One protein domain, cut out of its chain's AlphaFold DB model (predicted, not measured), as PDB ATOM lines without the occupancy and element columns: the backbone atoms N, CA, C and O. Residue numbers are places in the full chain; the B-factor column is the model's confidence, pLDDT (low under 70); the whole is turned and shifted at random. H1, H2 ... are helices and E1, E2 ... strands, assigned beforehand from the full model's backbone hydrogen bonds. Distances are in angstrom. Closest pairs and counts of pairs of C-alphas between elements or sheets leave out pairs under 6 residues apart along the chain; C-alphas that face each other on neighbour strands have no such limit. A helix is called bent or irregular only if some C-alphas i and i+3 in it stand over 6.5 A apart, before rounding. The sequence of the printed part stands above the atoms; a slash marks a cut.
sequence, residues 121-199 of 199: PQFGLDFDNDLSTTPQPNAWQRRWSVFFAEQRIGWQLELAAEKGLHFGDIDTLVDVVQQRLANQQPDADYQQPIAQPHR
ATOM      1  N   PRO A 121     286.805 285.804 141.361       85.56
ATOM      2  CA  PRO A 121     286.362 285.857 142.761       85.56
ATOM      3  C   PRO A 121     287.234 286.704 143.710       85.56
ATOM      4  O   PRO A 121     286.919 286.795 144.900       85.56
ATOM      5  N   GLN A 122     288.362 287.250 143.251       91.06
ATOM      6  CA  GLN A 122     289.330 287.996 144.068       91.06
ATOM      7  C   GLN A 122     289.695 289.352 143.447       91.06
ATOM      8  O   GLN A 122     289.621 289.540 142.245       91.06
ATOM      9  N   PHE A 123     290.135 290.299 144.267       91.56
ATOM     10  CA  PHE A 123     290.622 291.612 143.846       91.56
ATOM     11  C   PHE A 123     292.144 291.597 143.791       91.56
ATOM     12  O   PHE A 123     292.778 291.142 144.747       91.56
ATOM     13  N   GLY A 124     292.712 292.071 142.687       92.00
ATOM     14  CA  GLY A 124     294.149 292.048 142.453       92.00
ATOM     15  C   GLY A 124     294.498 291.853 140.984       92.00
ATOM     16  O   GLY A 124     293.648 291.967 140.099       92.00
ATOM     17  N   LEU A 125     295.772 291.573 140.754       90.62
ATOM     18  CA  LEU A 125     296.369 291.247 139.467       90.62
ATOM     19  C   LEU A 125     297.573 290.336 139.738       90.62
ATOM     20  O   LEU A 125     298.168 290.394 140.811       90.62
ATOM     21  N   ASP A 126     297.954 289.495 138.778       87.69
ATOM     22  CA  ASP A 126     299.058 288.537 138.979       87.69
ATOM     23  C   ASP A 126     300.432 289.193 139.150       87.69
ATOM     24  O   ASP A 126     301.398 288.527 139.521       87.69
ATOM     25  N   PHE A 127     300.520 290.485 138.860       87.38
ATOM     26  CA  PHE A 127     301.717 291.287 139.002       87.38
ATOM     27  C   PHE A 127     301.364 292.671 139.547       87.38
ATOM     28  O   PHE A 127     300.292 293.226 139.275       87.38
ATOM     29  N   ASP A 128     302.294 293.234 140.308       88.50
ATOM     30  CA  ASP A 128     302.241 294.636 140.699       88.50
ATOM     31  C   ASP A 128     302.457 295.505 139.455       88.50
ATOM     32  O   ASP A 128     303.249 295.170 138.571       88.50
ATOM     33  N   ASN A 129     301.724 296.609 139.373       88.12
ATOM     34  CA  ASN A 129     301.882 297.610 138.322       88.12
ATOM     35  C   ASN A 129     302.151 298.979 138.951       88.12
ATOM     36  O   ASN A 129     302.255 299.090 140.166       88.12
ATOM     37  N   ASP A 130     302.270 300.022 138.137       88.19
ATOM     38  CA  ASP A 130     302.480 301.383 138.620       88.19
ATOM     39  C   ASP A 130     301.256 302.262 138.349       88.19
ATOM     40  O   ASP A 130     300.669 302.232 137.264       88.19
ATOM     41  N   LEU A 131     300.922 303.123 139.313       86.12
ATOM     42  CA  LEU A 131     300.101 304.305 139.089       86.12
ATOM     43  C   LEU A 131     301.046 305.478 138.883       86.12
ATOM     44  O   LEU A 131     301.634 305.982 139.844       86.12
ATOM     45  N   SER A 132     301.184 305.931 137.638       83.00
ATOM     46  CA  SER A 132     302.203 306.920 137.277       83.00
ATOM     47  C   SER A 132     303.606 306.384 137.597       83.00
ATOM     48  O   SER A 132     304.100 305.518 136.890       83.00
ATOM     49  N   THR A 133     304.237 306.870 138.664       80.62
ATOM     50  CA  THR A 133     305.599 306.494 139.084       80.62
ATOM     51  C   THR A 133     305.598 305.793 140.439       80.62
ATOM     52  O   THR A 133     306.601 305.801 141.150       80.62
ATOM     53  N   THR A 134     304.432 305.325 140.876       86.94
ATOM     54  CA  THR A 134     304.232 304.767 142.207       86.94
ATOM     55  C   THR A 134     303.775 303.320 142.091       86.94
ATOM     56  O   THR A 134     302.707 303.102 141.513       86.94
ATOM     57  N   PRO A 135     304.508 302.362 142.686       89.88
ATOM     58  CA  PRO A 135     304.102 300.966 142.686       89.88
ATOM     59  C   PRO A 135     302.702 300.794 143.267       89.88
ATOM     60  O   PRO A 135     302.307 301.498 144.198       89.88
ATOM     61  N   GLN A 136     301.953 299.843 142.734       91.69
ATOM     62  CA  GLN A 136     300.652 299.415 143.214       91.69
ATOM     63  C   GLN A 136     300.720 297.923 143.529       91.69
ATOM     64  O   GLN A 136     300.706 297.099 142.611       91.69
ATOM     65  N   PRO A 137     300.744 297.565 144.822       94.38
ATOM     66  CA  PRO A 137     300.595 296.184 145.238       94.38
ATOM     67  C   PRO A 137     299.264 295.623 144.727       94.38
ATOM     68  O   PRO A 137     298.214 296.255 144.884       94.38
ATOM     69  N   ASN A 138     299.299 294.447 144.114       94.00
ATOM     70  CA  ASN A 138     298.137 293.807 143.494       94.00
ATOM     71  C   ASN A 138     297.893 292.383 143.999       94.00
ATOM     72  O   ASN A 138     297.082 291.653 143.423       94.00
ATOM     73  N   ALA A 139     298.562 291.990 145.085       95.38
ATOM     74  CA  ALA A 139     298.406 290.677 145.687       95.38
ATOM     75  C   ALA A 139     296.927 290.347 145.948       95.38
ATOM     76  O   ALA A 139     296.209 291.086 146.625       95.38
ATOM     77  N   TRP A 140     296.498 289.197 145.436       94.81
ATOM     78  CA  TRP A 140     295.106 288.762 145.446       94.81
ATOM     79  C   TRP A 140     294.459 288.758 146.834       94.81
ATOM     80  O   TRP A 140     294.939 288.122 147.771       94.81
ATOM     81  N   GLN A 141     293.284 289.379 146.933       94.94
ATOM     82  CA  GLN A 141     292.482 289.461 148.154       94.94
ATOM     83  C   GLN A 141     291.027 289.093 147.886       94.94
ATOM     84  O   GLN A 141     290.432 289.515 146.906       94.94
ATOM     85  N   ARG A 142     290.397 288.320 148.777       92.06
ATOM     86  CA  ARG A 142     288.974 287.941 148.614       92.06
ATOM     87  C   ARG A 142     288.000 289.056 148.980       92.06
ATOM     88  O   ARG A 142     286.863 289.059 148.528       92.06
ATOM     89  N   ARG A 143     288.408 289.958 149.871       92.75
ATOM     90  CA  ARG A 143     287.538 291.004 150.413       92.75
ATOM     91  C   ARG A 143     287.965 292.349 149.854       92.75
ATOM     92  O   ARG A 143     289.056 292.812 150.174       92.75
ATOM     93  N   TRP A 144     287.073 292.995 149.107       94.06
ATOM     94  CA  TRP A 144     287.309 294.333 148.562       94.06
ATOM     95  C   TRP A 144     287.735 295.335 149.636       94.06
ATOM     96  O   TRP A 144     288.704 296.066 149.464       94.06
ATOM     97  N   SER A 145     287.049 295.324 150.783       95.75
ATOM     98  CA  SER A 145     287.339 296.234 151.892       95.75
ATOM     99  C   SER A 145     288.773 296.106 152.412       95.75
ATOM    100  O   SER A 145     289.340 297.101 152.837       95.75
ATOM    101  N   VAL A 146     289.344 294.895 152.393       96.19
ATOM    102  CA  VAL A 146     290.733 294.627 152.806       96.19
ATOM    103  C   VAL A 146     291.684 295.127 151.727       96.19
ATOM    104  O   VAL A 146     292.542 295.955 152.003       96.19
ATOM    105  N   PHE A 147     291.461 294.692 150.483       96.19
ATOM    106  CA  PHE A 147     292.266 295.086 149.331       96.19
ATOM    107  C   PHE A 147     292.408 296.606 149.212       96.19
ATOM    108  O   PHE A 147     293.511 297.131 149.120       96.19
ATOM    109  N   PHE A 148     291.286 297.325 149.255       96.56
ATOM    110  CA  PHE A 148     291.287 298.772 149.093       96.56
ATOM    111  C   PHE A 148     291.876 299.497 150.309       96.56
ATOM    112  O   PHE A 148     292.620 300.464 150.146       96.56
ATOM    113  N   ALA A 149     291.565 299.050 151.530       97.62
ATOM    114  CA  ALA A 149     292.089 299.690 152.731       97.62
ATOM    115  C   ALA A 149     293.612 299.544 152.828       97.62
ATOM    116  O   ALA A 149     294.295 300.541 153.021       97.62
ATOM    117  N   GLU A 150     294.141 298.338 152.626       97.56
ATOM    118  CA  GLU A 150     295.567 298.047 152.795       97.56
ATOM    119  C   GLU A 150     296.373 298.432 151.542       97.56
ATOM    120  O   GLU A 150     297.260 299.280 151.595       97.56
ATOM    121  N   GLN A 151     296.024 297.873 150.380       97.31
ATOM    122  CA  GLN A 151     296.848 297.946 149.162       97.31
ATOM    123  C   GLN A 151     296.573 299.177 148.291       97.31
ATOM    124  O   GLN A 151     297.170 299.334 147.223       97.31
ATOM    125  N   ARG A 152     295.633 300.044 148.683       96.75
ATOM    126  CA  ARG A 152     295.412 301.341 148.023       96.75
ATOM    127  C   ARG A 152     295.635 302.476 149.003       96.75
ATOM    128  O   ARG A 152     296.563 303.256 148.815       96.75
ATOM    129  N   ILE A 153     294.811 302.562 150.045       97.44
ATOM    130  CA  ILE A 153     294.886 303.679 150.992       97.44
ATOM    131  C   ILE A 153     296.112 303.565 151.900       97.44
ATOM    132  O   ILE A 153     296.898 304.508 151.948       97.44
ATOM    133  N   GLY A 154     296.305 302.426 152.570       97.50
ATOM    134  CA  GLY A 154     297.442 302.178 153.462       97.50
ATOM    135  C   GLY A 154     298.774 302.383 152.751       97.50
ATOM    136  O   GLY A 154     299.578 303.203 153.182       97.50
ATOM    137  N   TRP A 155     298.936 301.763 151.582       97.31
ATOM    138  CA  TRP A 155     300.131 301.930 150.755       97.31
ATOM    139  C   TRP A 155     300.443 303.396 150.403       97.31
ATOM    140  O   TRP A 155     301.574 303.853 150.543       97.31
ATOM    141  N   GLN A 156     299.444 304.187 149.992       96.81
ATOM    142  CA  GLN A 156     299.660 305.614 149.708       96.81
ATOM    143  C   GLN A 156     299.995 306.424 150.971       96.81
ATOM    144  O   GLN A 156     300.755 307.389 150.887       96.81
ATOM    145  N   LEU A 157     299.460 306.047 152.137       97.50
ATOM    146  CA  LEU A 157     299.793 306.679 153.416       97.50
ATOM    147  C   LEU A 157     301.231 306.372 153.850       97.50
ATOM    148  O   LEU A 157     301.906 307.272 154.345       97.50
ATOM    149  N   GLU A 158     301.715 305.149 153.631       97.06
ATOM    150  CA  GLU A 158     303.111 304.769 153.889       97.06
ATOM    151  C   GLU A 158     304.067 305.587 153.017       97.06
ATOM    152  O   GLU A 158     304.956 306.263 153.535       97.06
ATOM    153  N   LEU A 159     303.811 305.646 151.707       95.44
ATOM    154  CA  LEU A 159     304.608 306.453 150.778       95.44
ATOM    155  C   LEU A 159     304.571 307.952 151.104       95.44
ATOM    156  O   LEU A 159     305.550 308.672 150.894       95.44
ATOM    157  N   ALA A 160     303.440 308.453 151.603       96.06
ATOM    158  CA  ALA A 160     303.336 309.828 152.075       96.06
ATOM    159  C   ALA A 160     304.180 310.049 153.341       96.06
ATOM    160  O   ALA A 160     304.911 311.041 153.422       96.06
ATOM    161  N   ALA A 161     304.140 309.112 154.292       97.19
ATOM    162  CA  ALA A 161     304.914 309.174 155.526       97.19
ATOM    163  C   ALA A 161     306.429 309.126 155.268       97.19
ATOM    164  O   ALA A 161     307.167 309.884 155.895       97.19
ATOM    165  N   GLU A 162     306.894 308.332 154.299       95.88
ATOM    166  CA  GLU A 162     308.300 308.325 153.853       95.88
ATOM    167  C   GLU A 162     308.762 309.695 153.335       95.88
ATOM    168  O   GLU A 162     309.926 310.074 153.487       95.88
ATOM    169  N   LYS A 163     307.838 310.480 152.771       95.69
ATOM    170  CA  LYS A 163     308.073 311.858 152.314       95.69
ATOM    171  C   LYS A 163     307.816 312.909 153.404       95.69
ATOM    172  O   LYS A 163     307.834 314.104 153.114       95.69
ATOM    173  N   GLY A 164     307.579 312.487 154.649       97.19
ATOM    174  CA  GLY A 164     307.327 313.361 155.800       97.19
ATOM    175  C   GLY A 164     305.907 313.931 155.879       97.19
ATOM    176  O   GLY A 164     305.661 314.866 156.642       97.19
ATOM    177  N   LEU A 165     304.964 313.401 155.095       97.56
ATOM    178  CA  LEU A 165     303.555 313.788 155.131       97.56
ATOM    179  C   LEU A 165     302.776 312.809 156.013       97.56
ATOM    180  O   LEU A 165     302.497 311.681 155.618       97.56
ATOM    181  N   HIS A 166     302.400 313.257 157.211       96.69
ATOM    182  CA  HIS A 166     301.693 312.430 158.189       96.69
ATOM    183  C   HIS A 166     300.233 312.863 158.335       96.69
ATOM    184  O   HIS A 166     299.946 314.027 158.615       96.69
ATOM    185  N   PHE A 167     299.315 311.905 158.197       96.00
ATOM    186  CA  PHE A 167     297.863 312.129 158.287       96.00
ATOM    187  C   PHE A 167     297.226 311.524 159.547       96.00
ATOM    188  O   PHE A 167     296.019 311.643 159.750       96.00
ATOM    189  N   GLY A 168     298.034 310.892 160.397       95.12
ATOM    190  CA  GLY A 168     297.599 310.158 161.578       95.12
ATOM    191  C   GLY A 168     298.289 308.804 161.664       95.12
ATOM    192  O   GLY A 168     299.237 308.531 160.928       95.12
ATOM    193  N   ASP A 169     297.799 307.974 162.576       97.81
ATOM    194  CA  ASP A 169     298.207 306.579 162.682       97.81
ATOM    195  C   ASP A 169     297.661 305.780 161.486       97.81
ATOM    196  O   ASP A 169     296.451 305.772 161.246       97.81
ATOM    197  N   ILE A 170     298.558 305.168 160.705       98.00
ATOM    198  CA  ILE A 170     298.206 304.496 159.445       98.00
ATOM    199  C   ILE A 170     297.299 303.297 159.719       98.00
ATOM    200  O   ILE A 170     296.260 303.183 159.070       98.00
ATOM    201  N   ASP A 171     297.630 302.476 160.717       98.00
ATOM    202  CA  ASP A 171     296.850 301.290 161.087       98.00
ATOM    203  C   ASP A 171     295.412 301.677 161.456       98.00
ATOM    204  O   ASP A 171     294.449 301.133 160.913       98.00
ATOM    205  N   THR A 172     295.247 302.713 162.284       98.12
ATOM    206  CA  THR A 172     293.926 303.248 162.642       98.12
ATOM    207  C   THR A 172     293.147 303.724 161.410       98.12
ATOM    208  O   THR A 172     291.938 303.496 161.309       98.12
ATOM    209  N   LEU A 173     293.798 304.410 160.463       98.06
ATOM    210  CA  LEU A 173     293.141 304.895 159.246       98.06
ATOM    211  C   LEU A 173     292.714 303.742 158.330       98.06
ATOM    212  O   LEU A 173     291.589 303.758 157.822       98.06
ATOM    213  N   VAL A 174     293.576 302.742 158.150       98.19
ATOM    214  CA  VAL A 174     293.290 301.528 157.378       98.19
ATOM    215  C   VAL A 174     292.110 300.773 157.992       98.19
ATOM    216  O   VAL A 174     291.147 300.479 157.278       98.19
ATOM    217  N   ASP A 175     292.107 300.568 159.311       98.12
ATOM    218  CA  ASP A 175     291.006 299.925 160.037       98.12
ATOM    219  C   ASP A 175     289.680 300.668 159.834       98.12
ATOM    220  O   ASP A 175     288.642 300.064 159.536       98.12
ATOM    221  N   VAL A 176     289.693 302.002 159.941       97.88
ATOM    222  CA  VAL A 176     288.496 302.828 159.727       97.88
ATOM    223  C   VAL A 176     287.987 302.706 158.290       97.88
ATOM    224  O   VAL A 176     286.775 302.580 158.078       97.88
ATOM    225  N   VAL A 177     288.875 302.730 157.291       97.50
ATOM    226  CA  VAL A 177     288.500 302.562 155.877       97.50
ATOM    227  C   VAL A 177     287.898 301.179 155.649       97.50
ATOM    228  O   VAL A 177     286.811 301.073 155.074       97.50
ATOM    229  N   GLN A 178     288.546 300.128 156.148       97.19
ATOM    230  CA  GLN A 178     288.066 298.757 156.023       97.19
ATOM    231  C   GLN A 178     286.672 298.596 156.646       97.19
ATOM    232  O   GLN A 178     285.781 298.022 156.017       97.19
ATOM    233  N   GLN A 179     286.451 299.131 157.853       96.94
ATOM    234  CA  GLN A 179     285.157 299.072 158.539       96.94
ATOM    235  C   GLN A 179     284.065 299.820 157.770       96.94
ATOM    236  O   GLN A 179     282.960 299.299 157.605       96.94
ATOM    237  N   ARG A 180     284.362 301.016 157.243       96.25
ATOM    238  CA  ARG A 180     283.398 301.786 156.439       96.25
ATOM    239  C   ARG A 180     283.033 301.098 155.127       96.25
ATOM    240  O   ARG A 180     281.913 301.261 154.649       96.25
ATOM    241  N   LEU A 181     283.956 300.326 154.561       94.81
ATOM    242  CA  LEU A 181     283.753 299.577 153.323       94.81
ATOM    243  C   LEU A 181     283.300 298.129 153.557       94.81
ATOM    244  O   LEU A 181     283.108 297.405 152.587       94.81
ATOM    245  N   ALA A 182     283.085 297.692 154.802       91.31
ATOM    246  CA  ALA A 182     282.816 296.285 155.119       91.31
ATOM    247  C   ALA A 182     281.572 295.711 154.415       91.31
ATOM    248  O   ALA A 182     281.534 294.516 154.122       91.31
ATOM    249  N   ASN A 183     280.585 296.563 154.119       88.81
ATOM    250  CA  ASN A 183     279.344 296.194 153.430       88.81
ATOM    251  C   ASN A 183     279.384 296.452 151.911       88.81
ATOM    252  O   ASN A 183     278.375 296.263 151.239       88.81
ATOM    253  N   GLN A 184     280.517 296.909 151.371       84.56
ATOM    254  CA  GLN A 184     280.705 297.127 149.938       84.56
ATOM    255  C   GLN A 184     281.293 295.864 149.305       84.56
ATOM    256  O   GLN A 184     282.393 295.436 149.663       84.56
ATOM    257  N   GLN A 185     280.565 295.280 148.356       77.56
ATOM    258  CA  GLN A 185     281.002 294.122 147.573       77.56
ATOM    259  C   GLN A 185     280.818 294.432 146.086       77.56
ATOM    260  O   GLN A 185     279.827 294.006 145.498       77.56
ATOM    261  N   PRO A 186     281.708 295.245 145.489       81.88
ATOM    262  CA  PRO A 186     281.759 295.340 144.038       81.88
ATOM    263  C   PRO A 186     282.161 293.982 143.455       81.88
ATOM    264  O   PRO A 186     282.876 293.221 144.107       81.88
ATOM    265  N   ASP A 187     281.726 293.695 142.233       74.75
ATOM    266  CA  ASP A 187     282.214 292.528 141.503       74.75
ATOM    267  C   ASP A 187     283.714 292.705 141.214       74.75
ATOM    268  O   ASP A 187     284.177 293.809 140.903       74.75
ATOM    269  N   ALA A 188     284.487 291.632 141.374       71.62
ATOM    270  CA  ALA A 188     285.893 291.623 140.999       71.62
ATOM    271  C   ALA A 188     286.013 291.378 139.490       71.62
ATOM    272  O   ALA A 188     285.398 290.464 138.948       71.62
ATOM    273  N   ASP A 189     286.833 292.186 138.825       65.06
ATOM    274  CA  ASP A 189     287.117 292.066 137.398       65.06
ATOM    275  C   ASP A 189     288.607 291.753 137.205       65.06
ATOM    276  O   ASP A 189     289.466 292.292 137.906       65.06
ATOM    277  N   TYR A 190     288.919 290.852 136.278       53.97
ATOM    278  CA  TYR A 190     290.270 290.359 136.025       53.97
ATOM    279  C   TYR A 190     290.584 290.342 134.550       53.97
ATOM    280  O   TYR A 190     289.854 289.770 133.739       53.97
ATOM    281  N   GLN A 191     291.763 290.866 134.249       56.22
ATOM    282  CA  GLN A 191     292.367 290.805 132.939       56.22
ATOM    283  C   GLN A 191     293.296 289.589 132.894       56.22
ATOM    284  O   GLN A 191     294.308 289.554 133.587       56.22
ATOM    285  N   GLN A 192     292.931 288.558 132.121       46.19
ATOM    286  CA  GLN A 192     293.720 287.322 132.046       46.19
ATOM    287  C   GLN A 192     295.148 287.584 131.530       46.19
ATOM    288  O   GLN A 192     295.274 288.155 130.440       46.19
ATOM    289  N   PRO A 193     296.205 287.096 132.211       50.75
ATOM    290  CA  PRO A 193     297.604 287.343 131.885       50.75
ATOM    291  C   PRO A 193     297.963 286.883 130.477       50.75
ATOM    292  O   PRO A 193     297.334 286.015 129.862       50.75
ATOM    293  N   ILE A 194     299.019 287.484 129.942       42.84
ATOM    294  CA  ILE A 194     299.643 287.052 128.699       42.84
ATOM    295  C   ILE A 194     300.176 285.632 128.921       42.84
ATOM    296  O   ILE A 194     301.072 285.421 129.736       42.84
ATOM    297  N   ALA A 195     299.625 284.644 128.207       37.88
ATOM    298  CA  ALA A 195     300.306 283.368 128.053       37.88
ATOM    299  C   ALA A 195     301.674 283.684 127.438       37.88
ATOM    300  O   ALA A 195     301.727 284.192 126.317       37.88
ATOM    301  N   GLN A 196     302.758 283.473 128.193       32.22
ATOM    302  CA  GLN A 196     304.106 283.706 127.682       32.22
ATOM    303  C   GLN A 196     304.246 282.985 126.336       32.22
ATOM    304  O   GLN A 196     303.862 281.812 126.252       32.22
ATOM    305  N   PRO A 197     304.767 283.640 125.283       35.62
ATOM    306  CA  PRO A 197     305.044 282.934 124.049       35.62
ATOM    307  C   PRO A 197     306.024 281.808 124.380       35.62
ATOM    308  O   PRO A 197     307.102 282.039 124.934       35.62
ATOM    309  N   HIS A 198     305.611 280.572 124.099       34.19
ATOM    310  CA  HIS A 198     306.520 279.438 124.096       34.19
ATOM    311  C   HIS A 198     307.727 279.808 123.222       34.19
ATOM    312  O   HIS A 198     307.548 280.256 122.089       34.19
ATOM    313  N   ARG A 199     308.924 279.690 123.810       36.28
ATOM    314  CA  ARG A 199     310.217 279.863 123.135       36.28
ATOM    315  C   ARG A 199     310.321 279.037 121.859       36.28
ATOM    316  O   ARG A 199     309.802 277.897 121.868       36.28
TER     317      ARG A 199
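This is residues 121 to 199 of the 199 residues of an uncharacterized protein of Klebsiella quasipneumoniae subsp. similipneumoniae (UniProt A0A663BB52). Two helices lie side by side as a helical hairpin, the long H1 next to the shorter H2; a very small two-strand hairpin, E1 and E2, sits beside H1 on the side away from H2, and a long tail with no named element follows H2. The tail, residues 181 to 199, makes much of the length, and its residues 194 to 199 stick out free. The 79 printed residues hold two named strands and then two named helices, in the order E1, E2, H1, H2, with E1 and E2 antiparallel in one sheet; the class is mostly helix, though under half of the residues are in named elements. The whole is loose, with a radius of gyration of the C-alphas of 14.8 A, and flat, spanning 50 by 32 by 15 A.

Go along from Pro 121 to the first strand, E1, residues 129 to 131, and its antiparallel neighbour E2, residues 134 to 136. They form a hairpin over a tight link, with 129 degrees between their directions. Look there for N 131 and O 134 at 2.8 A and N 136 and O 129 at 2.7 A, both within hydrogen-bond range. Next comes H1, residues 144 to 162; its C-alpha closest to E2 is that of Gln 151, 7.2 A from that of Gln 136. E1 and H1 are apart. After H1 you reach H2, residues 170 to 180, and the two touch, with 17 pairs of C-alphas within 8 A. Their closest C-alphas are those of Ser 145 and Gln 178, 4.9 A apart. They run opposite ways at a shallow tilt of 26 degrees, a helical hairpin. H2 is apart from E1 and from E2. In H2 every O i to N i+4 pair is within hydrogen-bond range, in H1 13 of 15.

Find C-alpha 129 at (301.882, 297.610, 138.322), where E1 begins; E1 is 7.0 A long and E2 6.5 A. Find C-alpha 144 at (287.309, 294.333, 148.562); from there H1 runs 25.8 A to Glu 162. H1 is neither bent nor irregular, but only just: C-alphas 151 and 154 are 6.1 A apart. H2 runs 15.4 A from Ile 170 to C-alpha 180 at (283.398, 301.786, 156.439).

The two C-alphas farthest apart are those of Gly 168 and Arg 199, the chain's last residue, at 50.5 A. The printed part has no cut, and no link between named elements is long. Read the B-factor column at residues 189 to 199: there the model's pLDDT is under 70, while the mean of the printed part is 86.2.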